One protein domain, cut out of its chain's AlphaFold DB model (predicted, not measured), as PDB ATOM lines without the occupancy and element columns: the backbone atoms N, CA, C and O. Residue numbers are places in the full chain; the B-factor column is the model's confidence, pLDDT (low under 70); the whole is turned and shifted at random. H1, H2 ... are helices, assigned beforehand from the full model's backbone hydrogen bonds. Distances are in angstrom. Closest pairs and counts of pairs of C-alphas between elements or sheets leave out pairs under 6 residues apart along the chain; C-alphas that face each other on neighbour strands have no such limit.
ATOM      1  N   ASN A  38      -4.628  47.036   5.653       83.12
ATOM      2  CA  ASN A  38      -3.236  47.474   5.620       83.12
ATOM      3  C   ASN A  38      -2.295  46.623   6.496       83.12
ATOM      4  O   ASN A  38      -1.097  46.888   6.514       83.12
ATOM      5  N   HIS A  39      -2.810  45.595   7.184       86.50
ATOM      6  CA  HIS A  39      -2.037  44.703   8.060       86.50
ATOM      7  C   HIS A  39      -1.833  43.305   7.454       86.50
ATOM      8  O   HIS A  39      -1.554  42.334   8.162       86.50
ATOM      9  N   GLY A  40      -1.974  43.172   6.132       84.62
ATOM     10  CA  GLY A  40      -1.653  41.944   5.396       84.62
ATOM     11  C   GLY A  40      -2.694  40.828   5.496       84.62
ATOM     12  O   GLY A  40      -2.394  39.669   5.204       84.62
ATOM     13  N   GLY A  41      -3.922  41.144   5.896       88.56
ATOM     14  CA  GLY A  41      -5.060  40.233   5.835       88.56
ATOM     15  C   GLY A  41      -5.205  39.309   7.041       88.56
ATOM     16  O   GLY A  41      -6.112  38.475   7.060       88.56
ATOM     17  N   ILE A  42      -4.351  39.412   8.059       92.56
ATOM     18  CA  ILE A  42      -4.438  38.605   9.284       92.56
ATOM     19  C   ILE A  42      -5.033  39.456  10.407       92.56
ATOM     20  O   ILE A  42      -4.591  40.566  10.673       92.56
ATOM     21  N   LYS A  43      -6.036  38.925  11.112       92.81
ATOM     22  CA  LYS A  43      -6.651  39.614  12.251       92.81
ATOM     23  C   LYS A  43      -5.719  39.661  13.458       92.81
ATOM     24  O   LYS A  43      -5.274  38.617  13.940       92.81
ATOM     25  N   MET A  44      -5.567  40.855  14.024       92.69
ATOM     26  CA  MET A  44      -4.988  41.061  15.352       92.69
ATOM     27  C   MET A  44      -5.794  40.356  16.460       92.69
ATOM     28  O   MET A  44      -7.009  40.164  16.358       92.69
ATOM     29  N   GLY A  45      -5.124  39.986  17.551       93.19
ATOM     30  CA  GLY A  45      -5.743  39.551  18.809       93.19
ATOM     31  C   GLY A  45      -6.352  38.142  18.818       93.19
ATOM     32  O   GLY A  45      -6.872  37.709  19.850       93.19
ATOM     33  N   ILE A  46      -6.299  37.392  17.711       95.38
ATOM     34  CA  ILE A  46      -6.891  36.048  17.635       95.38
ATOM     35  C   ILE A  46      -5.861  34.964  17.959       95.38
ATOM     36  O   ILE A  46      -5.049  34.576  17.125       95.38
ATOM     37  N   VAL A  47      -5.968  34.394  19.161       95.62
ATOM     38  CA  VAL A  47      -5.129  33.272  19.606       95.62
ATOM     39  C   VAL A  47      -5.403  32.023  18.761       95.62
ATOM     40  O   VAL A  47      -6.530  31.515  18.709       95.62
ATOM     41  N   SER A  48      -4.370  31.489  18.108       94.56
ATOM     42  CA  SER A  48      -4.500  30.341  17.214       94.56
ATOM     43  C   SER A  48      -3.190  29.595  16.996       94.56
ATOM     44  O   SER A  48      -2.223  30.158  16.501       94.56
ATOM     45  N   LYS A  49      -3.211  28.272  17.192       93.75
ATOM     46  CA  LYS A  49      -2.080  27.383  16.867       93.75
ATOM     47  C   LYS A  49      -1.661  27.383  15.389       93.75
ATOM     48  O   LYS A  49      -0.641  26.804  15.047       93.75
ATOM     49  N   PHE A  50      -2.499  27.933  14.506       92.06
ATOM     50  CA  PHE A  50      -2.238  28.016  13.066       92.06
ATOM     51  C   PHE A  50      -1.555  29.324  12.656       92.06
ATOM     52  O   PHE A  50      -1.198  29.456  11.492       92.06
ATOM     53  N   CYS A  51      -1.450  30.295  13.566       93.69
ATOM     54  CA  CYS A  51      -0.833  31.582  13.277       93.69
ATOM     55  C   CYS A  51       0.030  32.053  14.445       93.69
ATOM     56  O   CYS A  51       1.247  32.023  14.359       93.69
ATOM     57  N   ASP A  52      -0.587  32.442  15.555       95.75
ATOM     58  CA  ASP A  52       0.114  32.828  16.771       95.75
ATOM     59  C   ASP A  52      -0.764  32.484  17.974       95.75
ATOM     60  O   ASP A  52      -1.904  32.938  18.089       95.75
ATOM     61  N   ASP A  53      -0.260  31.628  18.857       95.56
ATOM     62  CA  ASP A  53      -0.904  31.295  20.126       95.56
ATOM     63  C   ASP A  53      -0.107  31.785  21.341       95.56
ATOM     64  O   ASP A  53      -0.477  31.490  22.483       95.56
ATOM     65  N   GLY A  54       0.985  32.518  21.099       93.50
ATOM     66  CA  GLY A  54       1.913  32.975  22.124       93.50
ATOM     67  C   GLY A  54       2.615  31.840  22.875       93.50
ATOM     68  O   GLY A  54       3.041  32.057  24.010       93.50
ATOM     69  N   LYS A  55       2.688  30.625  22.312       93.69
ATOM     70  CA  LYS A  55       3.263  29.438  22.974       93.69
ATOM     71  C   LYS A  55       4.156  28.611  22.057       93.69
ATOM     72  O   LYS A  55       5.229  28.191  22.481       93.69
ATOM     73  N   ILE A  56       3.708  28.336  20.839       92.69
ATOM     74  CA  ILE A  56       4.401  27.471  19.879       92.69
ATOM     75  C   ILE A  56       5.329  28.318  19.006       92.69
ATOM     76  O   ILE A  56       5.015  29.459  18.689       92.69
ATOM     77  N   SER A  57       6.483  27.757  18.630       93.38
ATOM     78  CA  SER A  57       7.464  28.381  17.728       93.38
ATOM     79  C   SER A  57       8.032  29.722  18.199       93.38
ATOM     80  O   SER A  57       8.630  30.450  17.415       93.38
ATOM     81  N   LEU A  58       7.915  30.039  19.494       90.69
ATOM     82  CA  LEU A  58       8.514  31.244  20.075       90.69
ATOM     83  C   LEU A  58      10.039  31.270  19.930       90.69
ATOM     84  O   LEU A  58      10.634  32.340  19.968       90.69
ATOM     85  N   ASP A  59      10.679  30.113  19.745       90.69
ATOM     86  CA  ASP A  59      12.107  30.030  19.449       90.69
ATOM     87  C   ASP A  59      12.484  30.808  18.184       90.69
ATOM     88  O   ASP A  59      13.606  31.290  18.104       90.69
ATOM     89  N   VAL A  60      11.568  30.974  17.226       91.38
ATOM     90  CA  VAL A  60      11.787  31.782  16.020       91.38
ATOM     91  C   VAL A  60      12.136  33.222  16.388       91.38
ATOM     92  O   VAL A  60      13.179  33.712  15.970       91.38
ATOM     93  N   ASP A  61      11.325  33.846  17.240       90.31
ATOM     94  CA  ASP A  61      11.528  35.232  17.680       90.31
ATOM     95  C   ASP A  61      12.602  35.345  18.776       90.31
ATOM     96  O   ASP A  61      13.200  36.398  18.981       90.31
ATOM     97  N   LEU A  62      12.845  34.263  19.522       86.88
ATOM     98  CA  LEU A  62      13.782  34.244  20.646       86.88
ATOM     99  C   LEU A  62      15.194  33.780  20.271       86.88
ATOM    100  O   LEU A  62      16.071  33.820  21.135       86.88
ATOM    101  N   LYS A  63      15.460  33.344  19.036       75.19
ATOM    102  CA  LYS A  63      16.804  32.907  18.601       75.19
ATOM    103  C   LYS A  63      17.872  33.975  18.852       75.19
ATOM    104  O   LYS A  63      18.951  33.654  19.359       75.19
ATOM    105  N   ASP A  64      17.518  35.243  18.668       64.31
ATOM    106  CA  ASP A  64      18.411  36.385  18.902       64.31
ATOM    107  C   ASP A  64      18.561  36.763  20.387       64.31
ATOM    108  O   ASP A  64      19.451  37.530  20.771       64.31
ATOM    109  N   SER A  65      17.757  36.168  21.279       60.88
ATOM    110  CA  SER A  65      17.802  36.461  22.718       60.88
ATOM    111  C   SER A  65      19.147  36.104  23.357       60.88
ATOM    112  O   SER A  65      19.543  36.726  24.339       60.88
ATOM    113  N   THR A  66      19.909  35.161  22.794       54.41
ATOM    114  CA  THR A  66      21.231  34.778  23.329       54.41
ATOM    115  C   THR A  66      22.285  35.887  23.208       54.41
ATOM    116  O   THR A  66      23.319  35.831  23.884       54.41
ATOM    117  N   ILE A  67      22.012  36.922  22.409       56.00
ATOM    118  CA  ILE A  67      22.931  38.028  22.127       56.00
ATOM    119  C   ILE A  67      22.529  39.305  22.890       56.00
ATOM    120  O   ILE A  67      23.411  40.059  23.298       56.00
ATOM    121  N   GLY A  68      21.235  39.515  23.169       61.34
ATOM    122  CA  GLY A  68      20.697  40.847  23.484       61.34
ATOM    123  C   GLY A  68      20.514  41.263  24.950       61.34
ATOM    124  O   GLY A  68      20.315  42.449  25.178       61.34
ATOM    125  N   TYR A  69      20.562  40.369  25.955       68.00
ATOM    126  CA  TYR A  69      20.269  40.746  27.364       68.00
ATOM    127  C   TYR A  69      21.461  40.668  28.335       68.00
ATOM    128  O   TYR A  69      21.337  41.030  29.508       68.00
ATOM    129  N   LYS A  70      22.630  40.196  27.885       74.75
ATOM    130  CA  LYS A  70      23.835  40.104  28.727       74.75
ATOM    131  C   LYS A  70      24.792  41.240  28.414       74.75
ATOM    132  O   LYS A  70      25.197  41.426  27.272       74.75
ATOM    133  N   CYS A  71      25.209  41.960  29.450       78.31
ATOM    134  CA  CYS A  71      26.247  42.962  29.300       78.31
ATOM    135  C   CYS A  71      27.618  42.289  29.146       78.31
ATOM    136  O   CYS A  71      28.106  41.678  30.095       78.31
ATOM    137  N   ASP A  93       8.139  51.234   7.054       87.75
ATOM    138  CA  ASP A  93       7.706  49.893   6.672       87.75
ATOM    139  C   ASP A  93       6.263  49.642   7.170       87.75
ATOM    140  O   ASP A  93       5.952  49.931   8.333       87.75
ATOM    141  N   PRO A  94       5.377  49.078   6.334       89.31
ATOM    142  CA  PRO A  94       3.972  48.885   6.674       89.31
ATOM    143  C   PRO A  94       3.763  47.857   7.806       89.31
ATOM    144  O   PRO A  94       4.530  46.894   7.929       89.31
ATOM    145  N   PRO A  95       2.699  48.011   8.617       91.88
ATOM    146  CA  PRO A  95       2.443  47.219   9.823       91.88
ATOM    147  C   PRO A  95       1.824  45.843   9.509       91.88
ATOM    148  O   PRO A  95       0.698  45.535   9.886       91.88
ATOM    149  N   ILE A  96       2.543  44.983   8.790       94.44
ATOM    150  CA  ILE A  96       2.007  43.681   8.371       94.44
ATOM    151  C   ILE A  96       2.019  42.658   9.506       94.44
ATOM    152  O   ILE A  96       3.060  42.352  10.092       94.44
ATOM    153  N   HIS A  97       0.873  42.025   9.756       94.88
ATOM    154  CA  HIS A  97       0.796  40.873  10.642       94.88
ATOM    155  C   HIS A  97       1.394  39.630   9.982       94.88
ATOM    156  O   HIS A  97       0.954  39.188   8.921       94.88
ATOM    157  N   VAL A  98       2.342  38.995  10.666       94.75
ATOM    158  CA  VAL A  98       3.001  37.776  10.190       94.75
ATOM    159  C   VAL A  98       2.872  36.663  11.229       94.75
ATOM    160  O   VAL A  98       3.298  36.785  12.383       94.75
ATOM    161  N   CYS A  99       2.287  35.543  10.806       94.50
ATOM    162  CA  CYS A  99       2.138  34.340  11.623       94.50
ATOM    163  C   CYS A  99       3.485  33.682  11.953       94.50
ATOM    164  O   CYS A  99       4.473  33.857  11.248       94.50
ATOM    165  N   LEU A 100       3.526  32.897  13.026       94.00
ATOM    166  CA  LEU A 100       4.597  31.941  13.286       94.00
ATOM    167  C   LEU A 100       4.391  30.669  12.436       94.00
ATOM    168  O   LEU A 100       3.247  30.275  12.180       94.00
ATOM    169  N   PRO A 101       5.467  29.946  12.058       93.38
ATOM    170  CA  PRO A 101       6.882  30.170  12.389       93.38
ATOM    171  C   PRO A 101       7.664  31.037  11.378       93.38
ATOM    172  O   PRO A 101       8.877  30.884  11.270       93.38
ATOM    173  N   GLU A 102       7.017  31.890  10.584       91.69
ATOM    174  CA  GLU A 102       7.707  32.754   9.621       91.69
ATOM    175  C   GLU A 102       8.666  33.709  10.327       91.69
ATOM    176  O   GLU A 102       8.306  34.323  11.333       91.69
ATOM    177  N   ASN A 103       9.873  33.857   9.779       91.38
ATOM    178  CA  ASN A 103      10.832  34.845  10.257       91.38
ATOM    179  C   ASN A 103      10.394  36.251   9.839       91.38
ATOM    180  O   ASN A 103       9.834  36.432   8.761       91.38
ATOM    181  N   ILE A 104      10.706  37.233  10.681       92.56
ATOM    182  CA  ILE A 104      10.588  38.657  10.362       92.56
ATOM    183  C   ILE A 104      11.970  39.271  10.561       92.56
ATOM    184  O   ILE A 104      12.556  39.101  11.634       92.56
ATOM    185  N   THR A 105      12.481  39.959   9.547       90.19
ATOM    186  CA  THR A 105      13.781  40.639   9.568       90.19
ATOM    187  C   THR A 105      13.595  42.145   9.494       90.19
ATOM    188  O   THR A 105      12.701  42.622   8.803       90.19
ATOM    189  N   TYR A 106      14.457  42.891  10.185       88.81
ATOM    190  CA  TYR A 106      14.446  44.351  10.181       88.81
ATOM    191  C   TYR A 106      15.798  44.876   9.720       88.81
ATOM    192  O   TYR A 106      16.837  44.309  10.055       88.81
ATOM    193  N   ASN A 107      15.779  45.997   9.003       86.06
ATOM    194  CA  ASN A 107      16.996  46.671   8.548       86.06
ATOM    195  C   ASN A 107      17.609  47.586   9.623       86.06
ATOM    196  O   ASN A 107      18.730  48.061   9.462       86.06
ATOM    197  N   LYS A 108      16.871  47.847  10.712       84.56
ATOM    198  CA  LYS A 108      17.280  48.702  11.834       84.56
ATOM    199  C   LYS A 108      17.433  47.866  13.103       84.56
ATOM    200  O   LYS A 108      16.604  47.000  13.371       84.56
ATOM    201  N   ASP A 109      18.432  48.196  13.923       80.81
ATOM    202  CA  ASP A 109      18.655  47.549  15.227       80.81
ATOM    203  C   ASP A 109      17.485  47.771  16.200       80.81
ATOM    204  O   ASP A 109      17.159  46.914  17.022       80.81
ATOM    205  N   ILE A 110      16.852  48.944  16.104       88.50
ATOM    206  CA  ILE A 110      15.643  49.313  16.838       88.50
ATOM    207  C   ILE A 110      14.606  49.742  15.794       88.50
ATOM    208  O   ILE A 110      14.572  50.920  15.431       88.50
ATOM    209  N   PRO A 111      13.811  48.810  15.240       91.31
ATOM    210  CA  PRO A 111      12.750  49.175  14.305       91.31
ATOM    211  C   PRO A 111      11.684  50.032  15.004       91.31
ATOM    212  O   PRO A 111      11.460  49.910  16.199       91.31
ATOM    213  N   THR A 112      11.006  50.921  14.293       91.38
ATOM    214  CA  THR A 112       9.875  51.696  14.853       91.38
ATOM    215  C   THR A 112       8.564  51.403  14.138       91.38
ATOM    216  O   THR A 112       7.504  51.713  14.669       91.38
ATOM    217  N   SER A 113       8.646  50.756  12.979       91.38
ATOM    218  CA  SER A 113       7.538  50.324  12.136       91.38
ATOM    219  C   SER A 113       7.865  48.959  11.511       91.38
ATOM    220  O   SER A 113       8.908  48.359  11.807       91.38
ATOM    221  N   GLY A 114       6.970  48.457  10.660       92.88
ATOM    222  CA  GLY A 114       7.154  47.225   9.901       92.88
ATOM    223  C   GLY A 114       6.378  46.020  10.422       92.88
ATOM    224  O   GLY A 114       5.558  46.090  11.345       92.88
ATOM    225  N   SER A 115       6.658  44.879   9.794       95.38
ATOM    226  CA  SER A 115       5.986  43.608  10.060       95.38
ATOM    227  C   SER A 115       6.148  43.151  11.510       95.38
ATOM    228  O   SER A 115       7.216  43.301  12.107       95.38
ATOM    229  N   HIS A 116       5.118  42.544  12.093       96.00
ATOM    230  CA  HIS A 116       5.117  42.115  13.496       96.00
ATOM    231  C   HIS A 116       4.075  41.004  13.759       96.00
ATOM    232  O   HIS A 116       3.367  40.552  12.857       96.00
ATOM    233  N   ARG A 117       4.005  40.472  14.990       96.44
ATOM    234  CA  ARG A 117       3.081  39.372  15.337       96.44
ATOM    235  C   ARG A 117       1.662  39.886  15.588       96.44
ATOM    236  O   ARG A 117       1.522  40.876  16.292       96.44
ATOM    237  N   PRO A 118       0.602  39.161  15.181       95.75
ATOM    238  CA  PRO A 118      -0.787  39.582  15.403       95.75
ATOM    239  C   PRO A 118      -1.235  39.556  16.873       95.75
ATOM    240  O   PRO A 118      -2.329  40.024  17.182       95.75
ATOM    241  N   LEU A 119      -0.441  39.006  17.801       96.25
ATOM    242  CA  LEU A 119      -0.688  39.147  19.237       96.25
ATOM    243  C   LEU A 119       0.325  40.105  19.875       96.25
ATOM    244  O   LEU A 119       1.538  39.868  19.821       96.25
ATOM    245  N   TRP A 120      -0.186  41.123  20.566       94.12
ATOM    246  CA  TRP A 120       0.611  42.000  21.419       94.12
ATOM    247  C   TRP A 120       1.089  41.279  22.696       94.12
ATOM    248  O   TRP A 120       0.458  40.323  23.169       94.12
ATOM    249  N   PRO A 121       2.212  41.718  23.289       94.12
ATOM    250  CA  PRO A 121       2.665  41.241  24.587       94.12
ATOM    251  C   PRO A 121       1.701  41.676  25.693       94.12
ATOM    252  O   PRO A 121       0.997  42.677  25.585       94.12
ATOM    253  N   LYS A 122       1.711  40.965  26.822       93.06
ATOM    254  CA  LYS A 122       1.078  41.511  28.029       93.06
ATOM    255  C   LYS A 122       1.829  42.784  28.444       93.06
ATOM    256  O   LYS A 122       3.037  42.881  28.282       93.06
ATOM    257  N   TYR A 123       1.126  43.761  28.998       91.31
ATOM    258  CA  TYR A 123       1.793  44.950  29.520       91.31
ATOM    259  C   TYR A 123       2.612  44.570  30.757       91.31
ATOM    260  O   TYR A 123       2.132  43.827  31.618       91.31
ATOM    261  N   GLY A 124       3.849  45.058  30.837       91.88
ATOM    262  CA  GLY A 124       4.731  44.788  31.966       91.88
ATOM    263  C   GLY A 124       6.213  44.890  31.627       91.88
ATOM    264  O   GLY A 124       6.603  45.325  30.545       91.88
ATOM    265  N   GLU A 125       7.040  44.475  32.585       91.06
ATOM    266  CA  GLU A 125       8.491  44.426  32.431       91.06
ATOM    267  C   GLU A 125       8.947  43.035  31.971       91.06
ATOM    268  O   GLU A 125       8.542  42.011  32.526       91.06
ATOM    269  N   TYR A 126       9.852  43.014  30.996       90.00
ATOM    270  CA  TYR A 126      10.439  41.802  30.443       90.00
ATOM    271  C   TYR A 126      11.961  41.847  30.550       90.00
ATOM    272  O   TYR A 126      12.575  42.878  30.288       90.00
ATOM    273  N   MET A 127      12.588  40.706  30.865       86.12
ATOM    274  CA  MET A 127      14.048  40.572  30.726       86.12
ATOM    275  C   MET A 127      14.484  40.715  29.263       86.12
ATOM    276  O   MET A 127      15.548  41.256  28.978       86.12
ATOM    277  N   TYR A 128      13.658  40.206  28.351       87.81
ATOM    278  CA  TYR A 128      13.794  40.357  26.912       87.81
ATOM    279  C   TYR A 128      12.413  40.206  26.279       87.81
ATOM    280  O   TYR A 128      11.649  39.317  26.665       87.81
ATOM    281  N   LEU A 129      12.109  41.066  25.313       90.69
ATOM    282  CA  LEU A 129      10.910  40.991  24.497       90.69
ATOM    283  C   LEU A 129      11.319  41.265  23.042       90.69
ATOM    284  O   LEU A 129      11.945  42.298  22.791       90.69
ATOM    285  N   PRO A 130      11.020  40.358  22.099       92.19
ATOM    286  CA  PRO A 130      11.503  40.491  20.733       92.19
ATOM    287  C   PRO A 130      10.755  41.614  19.977       92.19
ATOM    288  O   PRO A 130       9.597  41.897  20.313       92.19
ATOM    289  N   PRO A 131      11.384  42.255  18.967       93.62
ATOM    290  CA  PRO A 131      10.801  43.373  18.213       93.62
ATOM    291  C   PRO A 131       9.410  43.128  17.655       93.62
ATOM    292  O   PRO A 131       8.522  43.968  17.798       93.62
ATOM    293  N   GLN A 132       9.180  41.914  17.166       94.38
ATOM    294  CA  GLN A 132       7.916  41.469  16.596       94.38
ATOM    295  C   GLN A 132       6.741  41.571  17.592       94.38
ATOM    296  O   GLN A 132       5.588  41.474  17.180       94.38
ATOM    297  N   ARG A 133       7.000  41.724  18.901       94.88
ATOM    298  CA  ARG A 133       5.970  41.885  19.940       94.88
ATOM    299  C   ARG A 133       5.743  43.345  20.307       94.88
ATOM    300  O   ARG A 133       4.599  43.783  20.318       94.88
ATOM    301  N   TRP A 134       6.797  44.094  20.628       95.19
ATOM    302  CA  TRP A 134       6.613  45.482  21.056       95.19
ATOM    303  C   TRP A 134       6.273  46.432  19.902       95.19
ATOM    304  O   TRP A 134       5.644  47.449  20.171       95.19
ATOM    305  N   LEU A 135       6.585  46.092  18.643       95.81
ATOM    306  CA  LEU A 135       6.136  46.867  17.477       95.81
ATOM    307  C   LEU A 135       4.608  46.931  17.377       95.81
ATOM    308  O   LEU A 135       4.070  48.006  17.157       95.81
ATOM    309  N   HIS A 136       3.904  45.828  17.653       95.38
ATOM    310  CA  HIS A 136       2.436  45.832  17.706       95.38
ATOM    311  C   HIS A 136       1.926  46.787  18.801       95.38
ATOM    312  O   HIS A 136       0.967  47.532  18.626       95.38
ATOM    313  N   SER A 137       2.592  46.815  19.959       95.44
ATOM    314  CA  SER A 137       2.246  47.784  21.002       95.44
ATOM    315  C   SER A 137       2.480  49.229  20.540       95.44
ATOM    316  O   SER A 137       1.638  50.076  20.827       95.44
ATOM    317  N   LEU A 138       3.574  49.512  19.821       94.00
ATOM    318  CA  LEU A 138       3.849  50.839  19.251       94.00
ATOM    319  C   LEU A 138       2.798  51.257  18.217       94.00
ATOM    320  O   LEU A 138       2.323  52.387  18.283       94.00
ATOM    321  N   GLU A 139       2.392  50.352  17.324       92.69
ATOM    322  CA  GLU A 139       1.354  50.604  16.312       92.69
ATOM    323  C   GLU A 139       0.041  51.087  16.951       92.69
ATOM    324  O   GLU A 139      -0.618  52.000  16.455       92.69
ATOM    325  N   HIS A 140      -0.312  50.535  18.113       92.62
ATOM    326  CA  HIS A 140      -1.495  50.939  18.875       92.62
ATOM    327  C   HIS A 140      -1.224  52.017  19.937       92.62
ATOM    328  O   HIS A 140      -2.025  52.205  20.856       92.62
ATOM    329  N   GLY A 141      -0.117  52.753  19.811       91.12
ATOM    330  CA  GLY A 141       0.172  53.953  20.597       91.12
ATOM    331  C   GLY A 141       0.720  53.703  22.002       91.12
ATOM    332  O   GLY A 141       0.699  54.611  22.834       91.12
ATOM    333  N   ALA A 142       1.205  52.498  22.311       92.56
ATOM    334  CA  ALA A 142       1.878  52.247  23.581       92.56
ATOM    335  C   ALA A 142       3.251  52.933  23.633       92.56
ATOM    336  O   ALA A 142       3.963  53.021  22.636       92.56
ATOM    337  N   ALA A 143       3.676  53.338  24.830       91.81
ATOM    338  CA  ALA A 143       5.056  53.747  25.070       91.81
ATOM    339  C   ALA A 143       5.922  52.520  25.398       91.81
ATOM    340  O   ALA A 143       5.626  51.775  26.335       91.81
ATOM    341  N   VAL A 144       7.015  52.323  24.656       92.44
ATOM    342  CA  VAL A 144       7.957  51.212  24.863       92.44
ATOM    343  C   VAL A 144       9.300  51.754  25.343       92.44
ATOM    344  O   VAL A 144       9.921  52.591  24.694       92.44
ATOM    345  N   PHE A 145       9.773  51.245  26.482       92.25
ATOM    346  CA  PHE A 145      11.083  51.581  27.034       92.25
ATOM    347  C   PHE A 145      12.059  50.428  26.793       92.25
ATOM    348  O   PHE A 145      11.949  49.372  27.416       92.25
ATOM    349  N   LEU A 146      13.033  50.638  25.908       90.81
ATOM    350  CA  LEU A 146      14.093  49.672  25.628       90.81
ATOM    351  C   LEU A 146      15.362  50.053  26.394       90.81
ATOM    352  O   LEU A 146      15.852  51.177  26.299       90.81
ATOM    353  N   TYR A 147      15.912  49.107  27.155       87.94
ATOM    354  CA  TYR A 147      17.122  49.327  27.942       87.94
ATOM    355  C   TYR A 147      18.263  48.465  27.420       87.94
ATOM    356  O   TYR A 147      18.182  47.238  27.431       87.94
ATOM    357  N   HIS A 148      19.374  49.101  27.046       86.06
ATOM    358  CA  HIS A 148      20.595  48.364  26.742       86.06
ATOM    359  C   HIS A 148      21.076  47.597  27.999       86.06
ATOM    360  O   HIS A 148      21.093  48.175  29.092       86.06
ATOM    361  N   PRO A 149      21.535  46.334  27.898       84.75
ATOM    362  CA  PRO A 149      21.919  45.515  29.061       84.75
ATOM    363  C   PRO A 149      22.971  46.150  29.971       84.75
ATOM    364  O   PRO A 149      22.964  45.958  31.194       84.75
ATOM    365  N   CYS A 150      23.874  46.914  29.358       83.94
ATOM    366  CA  CYS A 150      24.960  47.622  30.025       83.94
ATOM    367  C   CYS A 150      24.602  49.046  30.482       83.94
ATOM    368  O   CYS A 150      25.473  49.746  30.991       83.94
ATOM    369  N   ALA A 151      23.358  49.501  30.298       85.69
ATOM    370  CA  ALA A 151      22.950  50.826  30.749       85.69
ATOM    371  C   ALA A 151      23.022  50.944  32.282       85.69
ATOM    372  O   ALA A 151      22.788  49.980  33.025       85.69
ATOM    373  N   ASN A 152      23.338  52.155  32.752       86.88
ATOM    374  CA  ASN A 152      23.450  52.467  34.172       86.88
ATOM    375  C   ASN A 152      22.145  52.120  34.915       86.88
ATOM    376  O   ASN A 152      21.062  52.596  34.569       86.88
ATOM    377  N   LYS A 153      22.250  51.301  35.969       88.62
ATOM    378  CA  LYS A 153      21.082  50.782  36.695       88.62
ATOM    379  C   LYS A 153      20.285  51.866  37.430       88.62
ATOM    380  O   LYS A 153      19.072  51.709  37.577       88.62
ATOM    381  N   ALA A 154      20.916  52.966  37.844       90.25
ATOM    382  CA  ALA A 154      20.216  54.099  38.445       90.25
ATOM    383  C   ALA A 154      19.322  54.808  37.414       90.25
ATOM    384  O   ALA A 154      18.156  55.073  37.709       90.25
ATOM    385  N   ASN A 155      19.816  55.008  36.185       89.81
ATOM    386  CA  ASN A 155      19.028  55.589  35.091       89.81
ATOM    387  C   ASN A 155      17.844  54.692  34.720       89.81
ATOM    388  O   ASN A 155      16.716  55.170  34.643       89.81
ATOM    389  N   ILE A 156      18.070  53.380  34.568       90.56
ATOM    390  CA  ILE A 156      16.981  52.419  34.316       90.56
ATOM    391  C   ILE A 156      15.924  52.516  35.424       90.56
ATOM    392  O   ILE A 156      14.735  52.609  35.139       90.56
ATOM    393  N   SER A 157      16.347  52.542  36.691       91.88
ATOM    394  CA  SER A 157      15.424  52.642  37.828       91.88
ATOM    395  C   SER A 157      14.613  53.940  37.812       91.88
ATOM    396  O   SER A 157      13.458  53.939  38.225       91.88
ATOM    397  N   TYR A 158      15.197  55.043  37.340       91.38
ATOM    398  CA  TYR A 158      14.487  56.305  37.149       91.38
ATOM    399  C   TYR A 158      13.427  56.198  36.045       91.38
ATOM    400  O   TYR A 158      12.262  56.489  36.304       91.38
ATOM    401  N   PHE A 159      13.787  55.700  34.859       90.19
ATOM    402  CA  PHE A 159      12.840  55.545  33.748       90.19
ATOM    403  C   PHE A 159      11.711  54.559  34.055       90.19
ATOM    404  O   PHE A 159      10.562  54.823  33.716       90.19
ATOM    405  N   LYS A 160      11.996  53.469  34.772       90.75
ATOM    406  CA  LYS A 160      10.957  52.535  35.228       90.75
ATOM    407  C   LYS A 160       9.918  53.203  36.119       90.75
ATOM    408  O   LYS A 160       8.742  52.882  36.023       90.75
ATOM    409  N   ARG A 161      10.330  54.148  36.972       90.62
ATOM    410  CA  ARG A 161       9.372  54.916  37.777       90.62
ATOM    411  C   ARG A 161       8.487  55.805  36.917       90.62
ATOM    412  O   ARG A 161       7.346  55.988  37.291       90.62
ATOM    413  N   ILE A 162       8.969  56.317  35.786       88.19
ATOM    414  CA  ILE A 162       8.122  57.075  34.852       88.19
ATOM    415  C   ILE A 162       7.070  56.150  34.229       88.19
ATOM    416  O   ILE A 162       5.893  56.489  34.216       88.19
ATOM    417  N   ALA A 163       7.475  54.954  33.796       86.06
ATOM    418  CA  ALA A 163       6.582  53.989  33.152       86.06
ATOM    419  C   ALA A 163       5.461  53.443  34.062       86.06
ATOM    420  O   ALA A 163       4.458  52.967  33.554       86.06
ATOM    421  N   LEU A 164       5.623  53.488  35.391       78.56
ATOM    422  CA  LEU A 164       4.618  53.007  36.357       78.56
ATOM    423  C   LEU A 164       3.548  54.048  36.718       78.56
ATOM    424  O   LEU A 164       2.601  53.718  37.430       78.56
ATOM    425  N   VAL A 165       3.741  55.303  36.315       65.62
ATOM    426  CA  VAL A 165       2.861  56.432  36.666       65.62
ATOM    427  C   VAL A 165       2.066  56.913  35.440       65.62
ATOM    428  O   VAL A 165       1.191  57.763  35.581       65.62
ATOM    429  N   ALA A 166       2.371  56.365  34.260       55.62
ATOM    430  CA  ALA A 166       1.623  56.525  33.014       55.62
ATOM    431  C   ALA A 166       0.563  55.422  32.883       55.62
ATOM    432  O   ALA A 166      -0.530  55.735  32.364       55.62
TER     433      ALA A 166
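What this domain is: This is residues 38 to 71 and 93 to 166 of the 166 residues of the protein "uncharacterized protein LOC115222628 isoform X3" of Octopus vulgaris (UniProt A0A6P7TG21). The domain has little regular structure: a body of loops winds round the short helix H3, the longest helix, H4, is set off to one side, and the tiny H1 and H2 lie along one border. The printed part has 108 residues with four named helices, H1 to H4 in chain order, and no named strand. Its class is all helix, though 28 residues are in named elements. It is compact, with a radius of gyration of the C-alphas of 14.5 A and spans of 43 by 30 by 26 A.

Where its parts are: H4, residues 153 to 163, is 15.3 A long and ends at C-alpha 163 (6.582, 53.989, 33.152). H3, residues 131 to 139, is 12.0 A long. H1, residues 59 to 62, begins at C-alpha 59 (12.107, 30.030, 19.449); H2 is residues 65 to 68.

How they stand to each other: H4 is apart from H1, H2 and H3. H3 and H1 are close but not clearly touching; their closest C-alphas, of Gln 132 and Asp 61, are 7.3 A apart. H2 is apart from H3, and H1 and H2 meet only through their tight link. Every O i to N i+4 pair is within hydrogen-bond range in H4, 3 of 5 in H3; H1 and H2 are too short for one.

The domain as a whole: The C-alphas farthest apart, of Gly 41 and Ala 154, are 43.5 A apart. Residues 72 to 92 are not printed, a gap of 30.1 A between C-alphas 71 and 93. The link H3 to H4 is long. Residues 64 to 69 and 165 to 166 have pLDDT under 70.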